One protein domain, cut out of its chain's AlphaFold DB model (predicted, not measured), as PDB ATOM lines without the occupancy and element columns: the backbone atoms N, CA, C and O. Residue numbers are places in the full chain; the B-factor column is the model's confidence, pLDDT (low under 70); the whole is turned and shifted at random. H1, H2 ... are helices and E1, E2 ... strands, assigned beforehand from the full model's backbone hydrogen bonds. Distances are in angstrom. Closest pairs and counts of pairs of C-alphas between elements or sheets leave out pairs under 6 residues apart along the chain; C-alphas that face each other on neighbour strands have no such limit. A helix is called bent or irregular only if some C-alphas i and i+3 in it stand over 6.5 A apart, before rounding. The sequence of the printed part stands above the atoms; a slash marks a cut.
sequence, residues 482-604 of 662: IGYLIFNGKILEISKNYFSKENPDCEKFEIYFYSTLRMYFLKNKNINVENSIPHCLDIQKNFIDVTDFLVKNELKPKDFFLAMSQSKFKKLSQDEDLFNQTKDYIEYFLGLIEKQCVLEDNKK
ATOM      1  N   ILE A 482       7.338  19.436 -30.419       72.06
ATOM      2  CA  ILE A 482       7.111  20.502 -31.390       72.06
ATOM      3  C   ILE A 482       8.421  21.199 -31.800       72.06
ATOM      4  O   ILE A 482       8.634  21.471 -32.980       72.06
ATOM      5  N   GLY A 483       9.337  21.397 -30.844       68.69
ATOM      6  CA  GLY A 483      10.664  21.956 -31.081       68.69
ATOM      7  C   GLY A 483      11.481  21.069 -32.011       68.69
ATOM      8  O   GLY A 483      12.124  21.586 -32.915       68.69
ATOM      9  N   TYR A 484      11.380  19.746 -31.858       71.25
ATOM     10  CA  TYR A 484      12.028  18.781 -32.747       71.25
ATOM     11  C   TYR A 484      11.403  18.719 -34.147       71.25
ATOM     12  O   TYR A 484      12.134  18.692 -35.135       71.25
ATOM     13  N   LEU A 485      10.069  18.748 -34.257       74.88
ATOM     14  CA  LEU A 485       9.364  18.738 -35.550       74.88
ATOM     15  C   LEU A 485       9.739  19.940 -36.436       74.88
ATOM     16  O   LEU A 485       9.785  19.815 -37.661       74.88
ATOM     17  N   ILE A 486      10.014  21.089 -35.809       73.75
ATOM     18  CA  ILE A 486      10.289  22.377 -36.467       73.75
ATOM     19  C   ILE A 486      11.764  22.810 -36.290       73.75
ATOM     20  O   ILE A 486      12.141  23.929 -36.646       73.75
ATOM     21  N   PHE A 487      12.632  21.929 -35.771       68.12
ATOM     22  CA  PHE A 487      14.041  22.243 -35.486       68.12
ATOM     23  C   PHE A 487      14.799  22.650 -36.758       68.12
ATOM     24  O   PHE A 487      15.381  23.738 -36.850       68.12
ATOM     25  N   ASN A 488      14.704  21.801 -37.785       66.38
ATOM     26  CA  ASN A 488      15.037  22.164 -39.154       66.38
ATOM     27  C   ASN A 488      13.819  22.878 -39.733       66.38
ATOM     28  O   ASN A 488      12.826  22.228 -40.065       66.38
ATOM     29  N   GLY A 489      13.893  24.211 -39.782       74.06
ATOM     30  CA  GLY A 489      12.770  25.060 -40.171       74.06
ATOM     31  C   GLY A 489      12.043  24.552 -41.420       74.06
ATOM     32  O   GLY A 489      12.669  24.070 -42.367       74.06
ATOM     33  N   LYS A 490      10.711  24.634 -41.393       84.81
ATOM     34  CA  LYS A 490       9.836  24.154 -42.471       84.81
ATOM     35  C   LYS A 490       9.328  25.322 -43.300       84.81
ATOM     36  O   LYS A 490       9.212  26.432 -42.799       84.81
ATOM     37  N   ILE A 491       9.040  25.088 -44.569       88.12
ATOM     38  CA  ILE A 491       8.671  26.113 -45.539       88.12
ATOM     39  C   ILE A 491       7.349  25.691 -46.166       88.12
ATOM     40  O   ILE A 491       7.281  24.701 -46.892       88.12
ATOM     41  N   LEU A 492       6.303  26.451 -45.879       92.12
ATOM     42  CA  LEU A 492       5.018  26.341 -46.544       92.12
ATOM     43  C   LEU A 492       5.041  27.195 -47.813       92.12
ATOM     44  O   LEU A 492       5.168  28.417 -47.749       92.12
ATOM     45  N   GLU A 493       4.898  26.548 -48.963       92.31
ATOM     46  CA  GLU A 493       4.707  27.195 -50.255       92.31
ATOM     47  C   GLU A 493       3.212  27.386 -50.524       92.31
ATOM     48  O   GLU A 493       2.449  26.419 -50.607       92.31
ATOM     49  N   ILE A 494       2.795  28.640 -50.699       91.44
ATOM     50  CA  ILE A 494       1.426  29.011 -51.068       91.44
ATOM     51  C   ILE A 494       1.392  29.712 -52.421       91.44
ATOM     52  O   ILE A 494       2.338  30.379 -52.848       91.44
ATOM     53  N   SER A 495       0.266  29.542 -53.096       87.19
ATOM     54  CA  SER A 495      -0.065  30.150 -54.372       87.19
ATOM     55  C   SER A 495      -1.538  29.885 -54.677       87.19
ATOM     56  O   SER A 495      -2.083  28.879 -54.214       87.19
ATOM     57  N   LYS A 496      -2.163  30.726 -55.509       82.25
ATOM     58  CA  LYS A 496      -3.556  30.560 -55.958       82.25
ATOM     59  C   LYS A 496      -3.842  29.158 -56.493       82.25
ATOM     60  O   LYS A 496      -4.817  28.540 -56.090       82.25
ATOM     61  N   ASN A 497      -2.940  28.589 -57.291       79.19
ATOM     62  CA  ASN A 497      -3.125  27.259 -57.891       79.19
ATOM     63  C   ASN A 497      -3.094  26.093 -56.900       79.19
ATOM     64  O   ASN A 497      -3.358  24.945 -57.274       79.19
ATOM     65  N   TYR A 498      -2.649  26.321 -55.663       79.69
ATOM     66  CA  TYR A 498      -2.732  25.284 -54.641       79.69
ATOM     67  C   TYR A 498      -4.151  25.151 -54.090       79.69
ATOM     68  O   TYR A 498      -4.510  24.057 -53.664       79.69
ATOM     69  N   PHE A 499      -4.958  26.207 -54.203       71.44
ATOM     70  CA  PHE A 499      -6.343  26.266 -53.745       71.44
ATOM     71  C   PHE A 499      -7.366  26.284 -54.901       71.44
ATOM     72  O   PHE A 499      -8.509  25.877 -54.711       71.44
ATOM     73  N   SER A 500      -6.959  26.673 -56.117       62.91
ATOM     74  CA  SER A 500      -7.785  26.679 -57.336       62.91
ATOM     75  C   SER A 500      -7.175  25.838 -58.477       62.91
ATOM     76  O   SER A 500      -5.994  25.492 -58.460       62.91
ATOM     77  N   LYS A 501      -7.976  25.478 -59.494       57.78
ATOM     78  CA  LYS A 501      -7.541  24.690 -60.675       57.78
ATOM     79  C   LYS A 501      -6.881  25.530 -61.789       57.78
ATOM     80  O   LYS A 501      -6.734  25.032 -62.902       57.78
ATOM     81  N   GLU A 502      -6.517  26.784 -61.530       54.81
ATOM     82  CA  GLU A 502      -6.037  27.703 -62.572       54.81
ATOM     83  C   GLU A 502      -4.500  27.712 -62.774       54.81
ATOM     84  O   GLU A 502      -3.755  26.963 -62.152       54.81
ATOM     85  N   ASN A 503      -4.090  28.503 -63.769       54.78
ATOM     86  CA  ASN A 503      -2.881  28.547 -64.609       54.78
ATOM     87  C   ASN A 503      -1.493  28.394 -63.922       54.78
ATOM     88  O   ASN A 503      -1.195  29.201 -63.047       54.78
ATOM     89  N   PRO A 504      -0.572  27.493 -64.352       57.50
ATOM     90  CA  PRO A 504       0.716  27.177 -63.688       57.50
ATOM     91  C   PRO A 504       1.693  28.338 -63.381       57.50
ATOM     92  O   PRO A 504       2.547  28.161 -62.510       57.50
ATOM     93  N   ASP A 505       1.548  29.516 -63.998       59.34
ATOM     94  CA  ASP A 505       2.417  30.700 -63.816       59.34
ATOM     95  C   ASP A 505       1.912  31.690 -62.746       59.34
ATOM     96  O   ASP A 505       1.799  32.901 -62.945       59.34
ATOM     97  N   CYS A 506       1.593  31.171 -61.568       69.88
ATOM     98  CA  CYS A 506       1.146  31.947 -60.411       69.88
ATOM     99  C   CYS A 506       2.317  32.362 -59.493       69.88
ATOM    100  O   CYS A 506       3.236  31.574 -59.247       69.88
ATOM    101  N   GLU A 507       2.272  33.573 -58.920       84.62
ATOM    102  CA  GLU A 507       3.267  34.015 -57.932       84.62
ATOM    103  C   GLU A 507       3.244  33.111 -56.687       84.62
ATOM    104  O   GLU A 507       2.197  32.886 -56.084       84.62
ATOM    105  N   LYS A 508       4.421  32.616 -56.287       87.44
ATOM    106  CA  LYS A 508       4.603  31.819 -55.068       87.44
ATOM    107  C   LYS A 508       4.978  32.695 -53.875       87.44
ATOM    108  O   LYS A 508       5.764  33.649 -54.010       87.44
ATOM    109  N   PHE A 509       4.484  32.314 -52.703       92.12
ATOM    110  CA  PHE A 509       4.900  32.855 -51.413       92.12
ATOM    111  C   PHE A 509       5.398  31.724 -50.516       92.12
ATOM    112  O   PHE A 509       4.932  30.591 -50.609       92.12
ATOM    113  N   GLU A 510       6.357  32.047 -49.658       92.06
ATOM    114  CA  GLU A 510       7.016  31.095 -48.772       92.06
ATOM    115  C   GLU A 510       6.865  31.576 -47.331       92.06
ATOM    116  O   GLU A 510       7.317  32.671 -46.987       92.06
ATOM    117  N   ILE A 511       6.242  30.751 -46.496       92.81
ATOM    118  CA  ILE A 511       6.061  31.001 -45.066       92.81
ATOM    119  C   ILE A 511       6.940  30.019 -44.307       92.81
ATOM    120  O   ILE A 511       6.822  28.806 -44.459       92.81
ATOM    121  N   TYR A 512       7.834  30.550 -43.487       89.19
ATOM    122  CA  TYR A 512       8.856  29.782 -42.800       89.19
ATOM    123  C   TYR A 512       8.441  29.545 -41.354       89.19
ATOM    124  O   TYR A 512       8.167  30.483 -40.618       89.19
ATOM    125  N   PHE A 513       8.442  28.289 -40.942       87.88
ATOM    126  CA  PHE A 513       8.237  27.836 -39.579       87.88
ATOM    127  C   PHE A 513       9.615  27.712 -38.937       87.88
ATOM    128  O   PHE A 513      10.365  26.784 -39.248       87.88
ATOM    129  N   TYR A 514       9.974  28.658 -38.072       80.50
ATOM    130  CA  TYR A 514      11.266  28.674 -37.393       80.50
ATOM    131  C   TYR A 514      11.108  28.411 -35.904       80.50
ATOM    132  O   TYR A 514      10.268  29.022 -35.253       80.50
ATOM    133  N   SER A 515      11.976  27.569 -35.338       77.31
ATOM    134  CA  SER A 515      12.096  27.419 -33.883       77.31
ATOM    135  C   SER A 515      12.271  28.783 -33.211       77.31
ATOM    136  O   SER A 515      13.038  29.614 -33.709       77.31
ATOM    137  N   THR A 516      11.677  28.984 -32.043       74.38
ATOM    138  CA  THR A 516      11.781  30.244 -31.290       74.38
ATOM    139  C   THR A 516      13.215  30.659 -30.953       74.38
ATOM    140  O   THR A 516      13.497  31.854 -30.916       74.38
ATOM    141  N   LEU A 517      14.171  29.725 -30.847       71.62
ATOM    142  CA  LEU A 517      15.602  30.053 -30.702       71.62
ATOM    143  C   LEU A 517      16.163  30.902 -31.864       71.62
ATOM    144  O   LEU A 517      17.104  31.671 -31.676       71.62
ATOM    145  N   ARG A 518      15.562  30.827 -33.061       73.50
ATOM    146  CA  ARG A 518      15.944  31.639 -34.232       73.50
ATOM    147  C   ARG A 518      15.321  33.035 -34.240       73.50
ATOM    148  O   ARG A 518      15.743  33.863 -35.047       73.50
ATOM    149  N   MET A 519      14.379  33.327 -33.338       74.88
ATOM    150  CA  MET A 519      13.757  34.651 -33.202       74.88
ATOM    151  C   MET A 519      14.802  35.742 -32.943       74.88
ATOM    152  O   MET A 519      14.619  36.890 -33.343       74.88
ATOM    153  N   TYR A 520      15.937  35.368 -32.349       73.62
ATOM    154  CA  TYR A 520      17.080  36.250 -32.134       73.62
ATOM    155  C   TYR A 520      17.526  36.960 -33.399       73.62
ATOM    156  O   TYR A 520      17.675  38.181 -33.400       73.62
ATOM    157  N   PHE A 521      17.700  36.193 -34.475       74.69
ATOM    158  CA  PHE A 521      18.198  36.707 -35.742       74.69
ATOM    159  C   PHE A 521      17.205  37.676 -36.369       74.69
ATOM    160  O   PHE A 521      17.617  38.650 -36.983       74.69
ATOM    161  N   LEU A 522      15.908  37.446 -36.168       75.94
ATOM    162  CA  LEU A 522      14.861  38.328 -36.661       75.94
ATOM    163  C   LEU A 522      14.788  39.648 -35.871       75.94
ATOM    164  O   LEU A 522      14.689  40.720 -36.468       75.94
ATOM    165  N   LYS A 523      14.836  39.582 -34.531       74.62
ATOM    166  CA  LYS A 523      14.699  40.763 -33.661       74.62
ATOM    167  C   LYS A 523      15.954  41.646 -33.657       74.62
ATOM    168  O   LYS A 523      15.840  42.867 -33.574       74.62
ATOM    169  N   ASN A 524      17.149  41.067 -33.772       71.38
ATOM    170  CA  ASN A 524      18.403  41.799 -33.587       71.38
ATOM    171  C   ASN A 524      19.096  42.120 -34.912       71.38
ATOM    172  O   ASN A 524      20.021  41.421 -35.306       71.38
ATOM    173  N   LYS A 525      18.712  43.217 -35.579       68.75
ATOM    174  CA  LYS A 525      19.295  43.639 -36.875       68.75
ATOM    175  C   LYS A 525      20.715  44.222 -36.799       68.75
ATOM    176  O   LYS A 525      21.377  44.335 -37.824       68.75
ATOM    177  N   ASN A 526      21.185  44.574 -35.602       63.22
ATOM    178  CA  ASN A 526      22.466  45.266 -35.396       63.22
ATOM    179  C   ASN A 526      23.671  44.324 -35.242       63.22
ATOM    180  O   ASN A 526      24.795  44.784 -35.060       63.22
ATOM    181  N   ILE A 527      23.456  43.008 -35.275       61.69
ATOM    182  CA  ILE A 527      24.490  42.013 -34.979       61.69
ATOM    183  C   ILE A 527      24.948  41.379 -36.278       61.69
ATOM    184  O   ILE A 527      24.129  40.925 -37.067       61.69
ATOM    185  N   ASN A 528      26.255  41.328 -36.524       62.31
ATOM    186  CA  ASN A 528      26.748  40.663 -37.722       62.31
ATOM    187  C   ASN A 528      26.649  39.134 -37.566       62.31
ATOM    188  O   ASN A 528      27.526  38.505 -36.976       62.31
ATOM    189  N   VAL A 529      25.582  38.540 -38.108       64.12
ATOM    190  CA  VAL A 529      25.336  37.087 -38.059       64.12
ATOM    191  C   VAL A 529      26.154  36.304 -39.089       64.12
ATOM    192  O   VAL A 529      26.227  35.080 -38.981       64.12
ATOM    193  N   GLU A 530      26.817  36.982 -40.038       62.84
ATOM    194  CA  GLU A 530      27.755  36.370 -40.997       62.84
ATOM    195  C   GLU A 530      28.842  35.582 -40.259       62.84
ATOM    196  O   GLU A 530      29.236  34.492 -40.665       62.84
ATOM    197  N   ASN A 531      29.240  36.097 -39.093       55.81
ATOM    198  CA  ASN A 531      30.252  35.512 -38.231       55.81
ATOM    199  C   ASN A 531      29.717  34.509 -37.200       55.81
ATOM    200  O   ASN A 531      30.527  33.945 -36.473       55.81
ATOM    201  N   SER A 532      28.411  34.260 -37.114       60.28
ATOM    202  CA  SER A 532      27.843  33.323 -36.131       60.28
ATOM    203  C   SER A 532      27.147  32.159 -36.831       60.28
ATOM    204  O   SER A 532      27.481  31.002 -36.583       60.28
ATOM    205  N   ILE A 533      26.205  32.455 -37.735       67.75
ATOM    206  CA  ILE A 533      25.446  31.470 -38.516       67.75
ATOM    207  C   ILE A 533      25.145  32.071 -39.909       67.75
ATOM    208  O   ILE A 533      24.105  32.708 -40.084       67.75
ATOM    209  N   PRO A 534      26.013  31.858 -40.923       54.72
ATOM    210  CA  PRO A 534      25.894  32.503 -42.239       54.72
ATOM    211  C   PRO A 534      24.524  32.338 -42.921       54.72
ATOM    212  O   PRO A 534      24.026  33.266 -43.551       54.72
ATOM    213  N   HIS A 535      23.862  31.189 -42.740       61.88
ATOM    214  CA  HIS A 535      22.543  30.899 -43.325       61.88
ATOM    215  C   HIS A 535      21.374  31.697 -42.706       61.88
ATOM    216  O   HIS A 535      20.241  31.555 -43.155       61.88
ATOM    217  N   CYS A 536      21.612  32.522 -41.678       67.44
ATOM    218  CA  CYS A 536      20.578  33.329 -41.017       67.44
ATOM    219  C   CYS A 536      20.574  34.812 -41.440       67.44
ATOM    220  O   CYS A 536      19.718  35.565 -40.973       67.44
ATOM    221  N   LEU A 537      21.479  35.235 -42.335       70.44
ATOM    222  CA  LEU A 537      21.565  36.620 -42.829       70.44
ATOM    223  C   LEU A 537      20.264  37.101 -43.487       70.44
ATOM    224  O   LEU A 537      19.814  38.218 -43.228       70.44
ATOM    225  N   ASP A 538      19.645  36.255 -44.310       70.25
ATOM    226  CA  ASP A 538      18.403  36.608 -45.001       70.25
ATOM    227  C   ASP A 538      17.248  36.808 -44.019       70.25
ATOM    228  O   ASP A 538      16.510  37.789 -44.136       70.25
ATOM    229  N   ILE A 539      17.151  35.932 -43.009       74.75
ATOM    230  CA  ILE A 539      16.154  36.014 -41.930       74.75
ATOM    231  C   ILE A 539      16.275  37.361 -41.209       74.75
ATOM    232  O   ILE A 539      15.276  38.032 -40.976       74.75
ATOM    233  N   GLN A 540      17.494  37.795 -40.898       75.50
ATOM    234  CA  GLN A 540      17.722  39.049 -40.185       75.50
ATOM    235  C   GLN A 540      17.356  40.293 -41.010       75.50
ATOM    236  O   GLN A 540      16.800  41.260 -40.481       75.50
ATOM    237  N   LYS A 541      17.695  40.303 -42.305       78.62
ATOM    238  CA  LYS A 541      17.560  41.505 -43.145       78.62
ATOM    239  C   LYS A 541      16.152  41.688 -43.697       78.62
ATOM    240  O   LYS A 541      15.636  42.807 -43.676       78.62
ATOM    241  N   ASN A 542      15.544  40.609 -44.186       83.19
ATOM    242  CA  ASN A 542      14.404  40.700 -45.098       83.19
ATOM    243  C   ASN A 542      13.098  40.153 -44.522       83.19
ATOM    244  O   ASN A 542      12.037  40.428 -45.083       83.19
ATOM    245  N   PHE A 543      13.156  39.370 -43.445       88.31
ATOM    246  CA  PHE A 543      11.981  38.704 -42.897       88.31
ATOM    247  C   PHE A 543      11.340  39.522 -41.776       88.31
ATOM    248  O   PHE A 543      11.975  40.362 -41.136       88.31
ATOM    249  N   ILE A 544      10.058  39.255 -41.548       90.50
ATOM    250  CA  ILE A 544       9.270  39.736 -40.412       90.50
ATOM    251  C   ILE A 544       8.542  38.556 -39.763       90.50
ATOM    252  O   ILE A 544       8.292  37.547 -40.427       90.50
ATOM    253  N   ASP A 545       8.213  38.689 -38.478       89.62
ATOM    254  CA  ASP A 545       7.344  37.752 -37.766       89.62
ATOM    255  C   ASP A 545       5.910  38.007 -38.226       89.62
ATOM    256  O   ASP A 545       5.408  39.129 -38.124       89.62
ATOM    257  N   VAL A 546       5.280  36.979 -38.786       92.56
ATOM    258  CA  VAL A 546       3.914  37.038 -39.315       92.56
ATOM    259  C   VAL A 546       2.929  36.212 -38.486       92.56
ATOM    260  O   VAL A 546       1.768  36.081 -38.872       92.56
ATOM    261  N   THR A 547       3.368  35.664 -37.349       91.25
ATOM    262  CA  THR A 547       2.575  34.746 -36.518       91.25
ATOM    263  C   THR A 547       1.249  35.373 -36.100       91.25
ATOM    264  O   THR A 547       0.196  34.785 -36.329       91.25
ATOM    265  N   ASP A 548       1.280  36.606 -35.593       90.75
ATOM    266  CA  ASP A 548       0.090  37.326 -35.116       90.75
ATOM    267  C   ASP A 548      -0.909  37.681 -36.223       90.75
ATOM    268  O   ASP A 548      -2.087  37.912 -35.950       90.75
ATOM    269  N   PHE A 549      -0.457  37.711 -37.477       93.31
ATOM    270  CA  PHE A 549      -1.305  38.017 -38.628       93.31
ATOM    271  C   PHE A 549      -1.987  36.766 -39.188       93.31
ATOM    272  O   PHE A 549      -3.097  36.853 -39.713       93.31
ATOM    273  N   LEU A 550      -1.323  35.611 -39.088       92.94
ATOM    274  CA  LEU A 550      -1.746  34.360 -39.721       92.94
ATOM    275  C   LEU A 550      -2.295  33.322 -38.738       92.94
ATOM    276  O   LEU A 550      -2.842  32.318 -39.178       92.94
ATOM    277  N   VAL A 551      -2.163  33.532 -37.426       91.69
ATOM    278  CA  VAL A 551      -2.583  32.568 -36.400       91.69
ATOM    279  C   VAL A 551      -3.424  33.262 -35.333       91.69
ATOM    280  O   VAL A 551      -3.037  34.291 -34.780       91.69
ATOM    281  N   LYS A 552      -4.588  32.687 -35.011       86.00
ATOM    282  CA  LYS A 552      -5.429  33.144 -33.892       86.00
ATOM    283  C   LYS A 552      -4.682  33.007 -32.564       86.00
ATOM    284  O   LYS A 552      -3.984  32.024 -32.347       86.00
ATOM    285  N   ASN A 553      -4.901  33.947 -31.639       81.06
ATOM    286  CA  ASN A 553      -4.225  33.980 -30.332       81.06
ATOM    287  C   ASN A 553      -4.273  32.646 -29.563       81.06
ATOM    288  O   ASN A 553      -3.283  32.271 -28.945       81.06
ATOM    289  N   GLU A 554      -5.398  31.933 -29.616       82.88
ATOM    290  CA  GLU A 554      -5.611  30.661 -28.907       82.88
ATOM    291  C   GLU A 554      -4.787  29.497 -29.476       82.88
ATOM    292  O   GLU A 554      -4.488  28.551 -28.754       82.88
ATOM    293  N   LEU A 555      -4.389  29.584 -30.748       79.25
ATOM    294  CA  LEU A 555      -3.638  28.555 -31.474       79.25
ATOM    295  C   LEU A 555      -2.149  28.905 -31.603       79.25
ATOM    296  O   LEU A 555      -1.421  28.274 -32.370       79.25
ATOM    297  N   LYS A 556      -1.683  29.947 -30.903       79.25
ATOM    298  CA  LYS A 556      -0.309  30.426 -31.054       79.25
ATOM    299  C   LYS A 556       0.704  29.365 -30.607       79.25
ATOM    300  O   LYS A 556       0.660  28.926 -29.453       79.25
ATOM    301  N   PRO A 557       1.654  28.989 -31.480       75.19
ATOM    302  CA  PRO A 557       2.704  28.052 -31.114       75.19
ATOM    303  C   PRO A 557       3.634  28.658 -30.054       75.19
ATOM    304  O   PRO A 557       4.014  29.823 -30.134       75.19
ATOM    305  N   LYS A 558       4.021  27.853 -29.056       73.50
ATOM    306  CA  LYS A 558       4.953  28.279 -27.989       73.50
ATOM    307  C   LYS A 558       6.427  28.175 -28.388       73.50
ATOM    308  O   LYS A 558       7.253  28.942 -27.907       73.50
ATOM    309  N   ASP A 559       6.748  27.227 -29.265       75.88
ATOM    310  CA  ASP A 559       8.127  26.786 -29.529       75.88
ATOM    311  C   ASP A 559       8.598  27.068 -30.970       75.88
ATOM    312  O   ASP A 559       9.753  26.815 -31.319       75.88
ATOM    313  N   PHE A 560       7.737  27.639 -31.817       81.75
ATOM    314  CA  PHE A 560       8.119  28.163 -33.130       81.75
ATOM    315  C   PHE A 560       7.322  29.421 -33.480       81.75
ATOM    316  O   PHE A 560       6.329  29.728 -32.831       81.75
ATOM    317  N   PHE A 561       7.761  30.137 -34.510       85.44
ATOM    318  CA  PHE A 561       7.083  31.298 -35.078       85.44
ATOM    319  C   PHE A 561       7.039  31.190 -36.604       85.44
ATOM    320  O   PHE A 561       7.784  30.411 -37.212       85.44
ATOM    321  N   LEU A 562       6.154  31.971 -37.217       90.88
ATOM    322  CA  LEU A 562       6.026  32.090 -38.662       90.88
ATOM    323  C   LEU A 562       6.768  33.331 -39.147       90.88
ATOM    324  O   LEU A 562       6.559  34.428 -38.636       90.88
ATOM    325  N   ALA A 563       7.600  33.176 -40.169       90.69
ATOM    326  CA  ALA A 563       8.354  34.264 -40.767       90.69
ATOM    327  C   ALA A 563       8.135  34.329 -42.275       90.69
ATOM    328  O   ALA A 563       8.069  33.305 -42.954       90.69
ATOM    329  N   MET A 564       8.092  35.538 -42.822       92.19
ATOM    330  CA  MET A 564       8.050  35.742 -44.268       92.19
ATOM    331  C   MET A 564       8.816  37.002 -44.660       92.19
ATOM    332  O   MET A 564       8.927  37.941 -43.872       92.19
ATOM    333  N   SER A 565       9.336  37.034 -45.889       91.19
ATOM    334  CA  SER A 565       9.905  38.254 -46.468       91.19
ATOM    335  C   SER A 565       8.895  39.403 -46.410       91.19
ATOM    336  O   SER A 565       7.740  39.244 -46.814       91.19
ATOM    337  N   GLN A 566       9.335  40.581 -45.966       90.38
ATOM    338  CA  GLN A 566       8.491  41.766 -45.820       90.38
ATOM    339  C   GLN A 566       7.796  42.152 -47.137       90.38
ATOM    340  O   GLN A 566       6.620  42.519 -47.141       90.38
ATOM    341  N   SER A 567       8.498  42.034 -48.270       91.81
ATOM    342  CA  SER A 567       7.931  42.346 -49.588       91.81
ATOM    343  C   SER A 567       6.866  41.334 -50.015       91.81
ATOM    344  O   SER A 567       5.844  41.720 -50.582       91.81
ATOM    345  N   LYS A 568       7.068  40.048 -49.698       93.19
ATOM    346  CA  LYS A 568       6.104  38.974 -49.967       93.19
ATOM    347  C   LYS A 568       4.882  39.066 -49.060       93.19
ATOM    348  O   LYS A 568       3.773  38.915 -49.561       93.19
ATOM    349  N   PHE A 569       5.057  39.408 -47.782       94.75
ATOM    350  CA  PHE A 569       3.939  39.641 -46.867       94.75
ATOM    351  C   PHE A 569       3.041  40.778 -47.340       94.75
ATOM    352  O   PHE A 569       1.831  40.594 -47.421       94.75
ATOM    353  N   LYS A 570       3.626  41.914 -47.744       94.31
ATOM    354  CA  LYS A 570       2.851  43.049 -48.264       94.31
ATOM    355  C   LYS A 570       1.978  42.642 -49.454       94.31
ATOM    356  O   LYS A 570       0.811  43.006 -49.497       94.31
ATOM    357  N   LYS A 571       2.524  41.864 -50.390       93.88
ATOM    358  CA  LYS A 571       1.763  41.349 -51.535       93.88
ATOM    359  C   LYS A 571       0.670  40.363 -51.122       93.88
ATOM    360  O   LYS A 571      -0.452  40.496 -51.589       93.88
ATOM    361  N   LEU A 572       0.978  39.412 -50.237       93.88
ATOM    362  CA  LEU A 572      -0.007  38.439 -49.758       93.88
ATOM    363  C   LEU A 572      -1.172  39.147 -49.053       93.88
ATOM    364  O   LEU A 572      -2.320  38.833 -49.314       93.88
ATOM    365  N   SER A 573      -0.882  40.157 -48.226       92.75
ATOM    366  CA  SER A 573      -1.896  40.940 -47.504       92.75
ATOM    367  C   SER A 573      -2.810  41.789 -48.398       92.75
ATOM    368  O   SER A 573      -3.832  42.273 -47.929       92.75
ATOM    369  N   GLN A 574      -2.445  41.994 -49.668       94.38
ATOM    370  CA  GLN A 574      -3.280  42.693 -50.653       94.38
ATOM    371  C   GLN A 574      -4.255  41.751 -51.369       94.38
ATOM    372  O   GLN A 574      -5.185  42.224 -52.016       94.38
ATOM    373  N   ASP A 575      -4.040  40.438 -51.270       91.81
ATOM    374  CA  ASP A 575      -4.886  39.410 -51.864       91.81
ATOM    375  C   ASP A 575      -5.725  38.752 -50.766       91.81
ATOM    376  O   ASP A 575      -5.316  37.770 -50.151       91.81
ATOM    377  N   GLU A 576      -6.882  39.348 -50.473       93.00
ATOM    378  CA  GLU A 576      -7.719  38.969 -49.328       93.00
ATOM    379  C   GLU A 576      -8.153  37.495 -49.363       93.00
ATOM    380  O   GLU A 576      -8.130  36.818 -48.335       93.00
ATOM    381  N   ASP A 577      -8.486  36.973 -50.547       90.81
ATOM    382  CA  ASP A 577      -8.898  35.578 -50.728       90.81
ATOM    383  C   ASP A 577      -7.743  34.612 -50.428       90.81
ATOM    384  O   ASP A 577      -7.865  33.731 -49.571       90.81
ATOM    385  N   LEU A 578      -6.578  34.823 -51.053       91.56
ATOM    386  CA  LEU A 578      -5.408  33.977 -50.811       91.56
ATOM    387  C   LEU A 578      -4.899  34.103 -49.365       91.56
ATOM    388  O   LEU A 578      -4.449  33.113 -48.784       91.56
ATOM    389  N   PHE A 579      -4.966  35.298 -48.774       93.94
ATOM    390  CA  PHE A 579      -4.577  35.540 -47.385       93.94
ATOM    391  C   PHE A 579      -5.458  34.746 -46.410       93.94
ATOM    392  O   PHE A 579      -4.932  34.064 -45.527       93.94
ATOM    393  N   ASN A 580      -6.780  34.769 -46.601       93.62
ATOM    394  CA  ASN A 580      -7.718  34.018 -45.765       93.62
ATOM    395  C   ASN A 580      -7.565  32.500 -45.950       93.62
ATOM    396  O   ASN A 580      -7.448  31.781 -44.960       93.62
ATOM    397  N   GLN A 581      -7.432  32.012 -47.189       93.06
ATOM    398  CA  GLN A 581      -7.160  30.590 -47.459       93.06
ATOM    399  C   GLN A 581      -5.850  30.116 -46.815       93.06
ATOM    400  O   GLN A 581      -5.759  29.007 -46.287       93.06
ATOM    401  N   THR A 582      -4.827  30.974 -46.828       94.25
ATOM    402  CA  THR A 582      -3.547  30.704 -46.166       94.25
ATOM    403  C   THR A 582      -3.721  30.571 -44.658       94.25
ATOM    404  O   THR A 582      -3.178  29.639 -44.065       94.25
ATOM    405  N   LYS A 583      -4.485  31.476 -44.037       94.50
ATOM    406  CA  LYS A 583      -4.786  31.436 -42.604       94.50
ATOM    407  C   LYS A 583      -5.513  30.146 -42.223       94.50
ATOM    408  O   LYS A 583      -5.062  29.444 -41.321       94.50
ATOM    409  N   ASP A 584      -6.568  29.796 -42.955       92.81
ATOM    410  CA  ASP A 584      -7.346  28.580 -42.707       92.81
ATOM    411  C   ASP A 584      -6.479  27.319 -42.838       92.81
ATOM    412  O   ASP A 584      -6.544  26.412 -42.003       92.81
ATOM    413  N   TYR A 585      -5.607  27.274 -43.851       94.12
ATOM    414  CA  TYR A 585      -4.681  26.160 -44.026       94.12
ATOM    415  C   TYR A 585      -3.655  26.064 -42.892       94.12
ATOM    416  O   TYR A 585      -3.370  24.963 -42.417       94.12
ATOM    417  N   ILE A 586      -3.100  27.193 -42.438       94.31
ATOM    418  CA  ILE A 586      -2.170  27.212 -41.306       94.31
ATOM    419  C   ILE A 586      -2.865  26.691 -40.048       94.31
ATOM    420  O   ILE A 586      -2.299  25.836 -39.376       94.31
ATOM    421  N   GLU A 587      -4.089  27.127 -39.750       91.94
ATOM    422  CA  GLU A 587      -4.849  26.637 -38.592       91.94
ATOM    423  C   GLU A 587      -5.099  25.122 -38.663       91.94
ATOM    424  O   GLU A 587      -4.856  24.406 -37.689       91.94
ATOM    425  N   TYR A 588      -5.495  24.606 -39.831       91.81
ATOM    426  CA  TYR A 588      -5.595  23.163 -40.072       91.81
ATOM    427  C   TYR A 588      -4.262  22.445 -39.811       91.81
ATOM    428  O   TYR A 588      -4.215  21.416 -39.128       91.81
ATOM    429  N   PHE A 589      -3.170  22.999 -40.336       90.69
ATOM    430  CA  PHE A 589      -1.843  22.413 -40.235       90.69
ATOM    431  C   PHE A 589      -1.311  22.407 -38.793       90.69
ATOM    432  O   PHE A 589      -0.711  21.421 -38.365       90.69
ATOM    433  N   LEU A 590      -1.592  23.449 -38.004       89.69
ATOM    434  CA  LEU A 590      -1.291  23.480 -36.569       89.69
ATOM    435  C   LEU A 590      -1.978  22.321 -35.830       89.69
ATOM    436  O   LEU A 590      -1.336  21.643 -35.028       89.69
ATOM    437  N   GLY A 591      -3.228  22.005 -36.181       89.31
ATOM    438  CA  GLY A 591      -3.925  20.833 -35.647       89.31
ATOM    439  C   GLY A 591      -3.256  19.497 -36.009       89.31
ATOM    440  O   GLY A 591      -3.300  18.548 -35.222       89.31
ATOM    441  N   LEU A 592      -2.600  19.395 -37.172       89.19
ATOM    442  CA  LEU A 592      -1.786  18.220 -37.520       89.19
ATOM    443  C   LEU A 592      -0.505  18.143 -36.681       89.19
ATOM    444  O   LEU A 592      -0.151  17.057 -36.218       89.19
ATOM    445  N   ILE A 593       0.163  19.279 -36.456       87.19
ATOM    446  CA  ILE A 593       1.350  19.352 -35.593       87.19
ATOM    447  C   ILE A 593       1.008  18.885 -34.180       87.19
ATOM    448  O   ILE A 593       1.731  18.056 -33.632       87.19
ATOM    449  N   GLU A 594      -0.090  19.367 -33.596       86.94
ATOM    450  CA  GLU A 594      -0.514  18.970 -32.249       86.94
ATOM    451  C   GLU A 594      -0.772  17.463 -32.150       86.94
ATOM    452  O   GLU A 594      -0.254  16.802 -31.247       86.94
ATOM    453  N   LYS A 595      -1.499  16.893 -33.121       88.12
ATOM    454  CA  LYS A 595      -1.727  15.440 -33.192       88.12
ATOM    455  C   LYS A 595      -0.414  14.670 -33.272       88.12
ATOM    456  O   LYS A 595      -0.245  13.686 -32.553       88.12
ATOM    457  N   GLN A 596       0.530  15.122 -34.103       86.50
ATOM    458  CA  GLN A 596       1.837  14.477 -34.190       86.50
ATOM    459  C   GLN A 596       2.613  14.600 -32.874       86.50
ATOM    460  O   GLN A 596       3.216  13.623 -32.440       86.50
ATOM    461  N   CYS A 597       2.579  15.757 -32.208       83.81
ATOM    462  CA  CYS A 597       3.270  15.959 -30.934       83.81
ATOM    463  C   CYS A 597       2.812  14.957 -29.875       83.81
ATOM    464  O   CYS A 597       3.659  14.364 -29.217       83.81
ATOM    465  N   VAL A 598       1.503  14.705 -29.770       86.75
ATOM    466  CA  VAL A 598       0.957  13.689 -28.854       86.75
ATOM    467  C   VAL A 598       1.516  12.298 -29.176       86.75
ATOM    468  O   VAL A 598       1.914  11.565 -28.270       86.75
ATOM    469  N   LEU A 599       1.595  11.932 -30.460       84.69
ATOM    470  CA  LEU A 599       2.179  10.654 -30.878       84.69
ATOM    471  C   LEU A 599       3.668  10.556 -30.526       84.69
ATOM    472  O   LEU A 599       4.108   9.504 -30.069       84.69
ATOM    473  N   GLU A 600       4.439  11.625 -30.727       81.75
ATOM    474  CA  GLU A 600       5.867  11.651 -30.393       81.75
ATOM    475  C   GLU A 600       6.111  11.649 -28.882       81.75
ATOM    476  O   GLU A 600       6.973  10.913 -28.402       81.75
ATOM    477  N   ASP A 601       5.325  12.394 -28.105       83.00
ATOM    478  CA  ASP A 601       5.430  12.411 -26.644       83.00
ATOM    479  C   ASP A 601       5.134  11.034 -26.037       83.00
ATOM    480  O   ASP A 601       5.835  10.617 -25.115       83.00
ATOM    481  N   ASN A 602       4.196  10.275 -26.611       84.50
ATOM    482  CA  ASN A 602       3.902   8.902 -26.188       84.50
ATOM    483  C   ASN A 602       5.049   7.909 -26.458       84.50
ATOM    484  O   ASN A 602       5.108   6.853 -25.824       84.50
ATOM    485  N   LYS A 603       5.966   8.211 -27.388       80.75
ATOM    486  CA  LYS A 603       7.142   7.365 -27.664       80.75
ATOM    487  C   LYS A 603       8.280   7.618 -26.673       80.75
ATOM    488  O   LYS A 603       9.106   6.725 -26.459       80.75
ATOM    489  N   LYS A 604       8.336   8.818 -26.085       80.81
ATOM    490  CA  LYS A 604       9.441   9.247 -25.226       80.81
ATOM    491  C   LYS A 604       9.535   8.407 -23.961       80.81
ATOM    492  O   LYS A 604       8.542   7.988 -23.374       80.81
TER     493      LYS A 604
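This is residues 482 to 604 of the 662 residues of an uncharacterized protein of Campylobacter helveticus (UniProt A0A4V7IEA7). A small twisted sheet of four strands stands in the middle, with H3 and H4 over one face and H5 and H6 at the other, while the long helix H7 runs by the sheet with residues 578 to 586 and on well past it. H2 and the loop after it reach out at one end of the sheet. The printed part has 123 residues with seven named helices and four named strands, in the order H1 E1 H2 E2 H3 H4 E3 H5 E4 H6 H7. The sheet's order is E1 E2 E4 E3, antiparallel throughout, and the class is mixed, helices and strands. The whole is compact, with a radius of gyration of the C-alphas of 15.5 A and spans of 43 by 40 by 26 A.

H1, residues 482 to 485, only grazes the sheet. E1, residues 490 to 494, is an edge strand. H2, residues 496 to 499, is not on the sheet. E2, residues 509 to 515, is an inner strand and the antiparallel neighbour of E1, at 159 degrees between directions; N 492 and O 511 are 2.8 A apart, within hydrogen-bond range. H3, residues 516 to 523, touches H4, residues 534 to 542, at a steep tilt of 56 degrees, the same way; their closest C-alphas, of Leu 522 and Gln 540, are 4.6 A apart. E3, residues 543 to 545, is the other edge strand. H5, residues 547 to 550, comes next, and then E4, residues 560 to 565, an inner strand. E4 pairs antiparallel with E2 over residues 560 to 563, where N 512 and O 563 are 2.8 A apart, and with E3 over residues 563 to 565, where N 544 and O 564 are 2.9 A apart; this pairing is staggered. E2, H3 H4 and E3 form a split strand-helix-strand unit, two strands running the same way with E4 between them, and its crossover is right-handed. H3 has a height over the sheet of 8.4 A. H4, on the same face, is at 10.0 A and over E4. H5, on the opposite face, is at 7.9 A and over E4, only just, with 3 of its C-alphas on that strand. H6, residues 566 to 572, is on the same face as H5, at 6.7 A and over none of the strands. The sheet with H6 and H7, residues 576 to 603, on one face and H3 and H4 on the other makes three layers, helices on both faces of a sheet. H7 only just touches H5, through residues 582 to 586, and H1, through residues 593 to 597, each with 3 pairs of C-alphas within 8 A; the closest C-alphas are those of Leu 550 and Lys 583, 5.1 A, and of Ile 482 and Cys 597, 6.0 A. Every O i to N i+4 pair is within hydrogen-bond range in H6; in H7 it is 23 of 24, in H4 3 of 5 and in H3 1 of 4, with 4 of 5 O i to N i+3 pairs in H3, while H1, H2 and H5 are too short for an O i to N i+4 pair.

H1 begins with C-alpha 482 at (7.111, 20.502, -31.390). E1 is 13.0 A long, E2 19.7 A and E4 16.8 A. H3 is 11.2 A long and only just irregular, with C-alphas 517 and 520 6.53 A apart; H4 is 14.4 A long and irregular, with C-alphas 535 and 538 7.2 A apart. H6 is 9.9 A long. H7, 41.1 A, runs from C-alpha 576 at (-7.719, 38.969, -49.328) to C-alpha 603 at (7.142, 7.365, -27.664).

The two C-alphas farthest apart, of Asn 503 and Lys 604, are 45.6 A apart. The printed part has no cut and no long link. The mean pLDDT of the printed part is 81.2; residue 483 and residues 487 to 488, 500 to 506 and 525 to 536 are under 70.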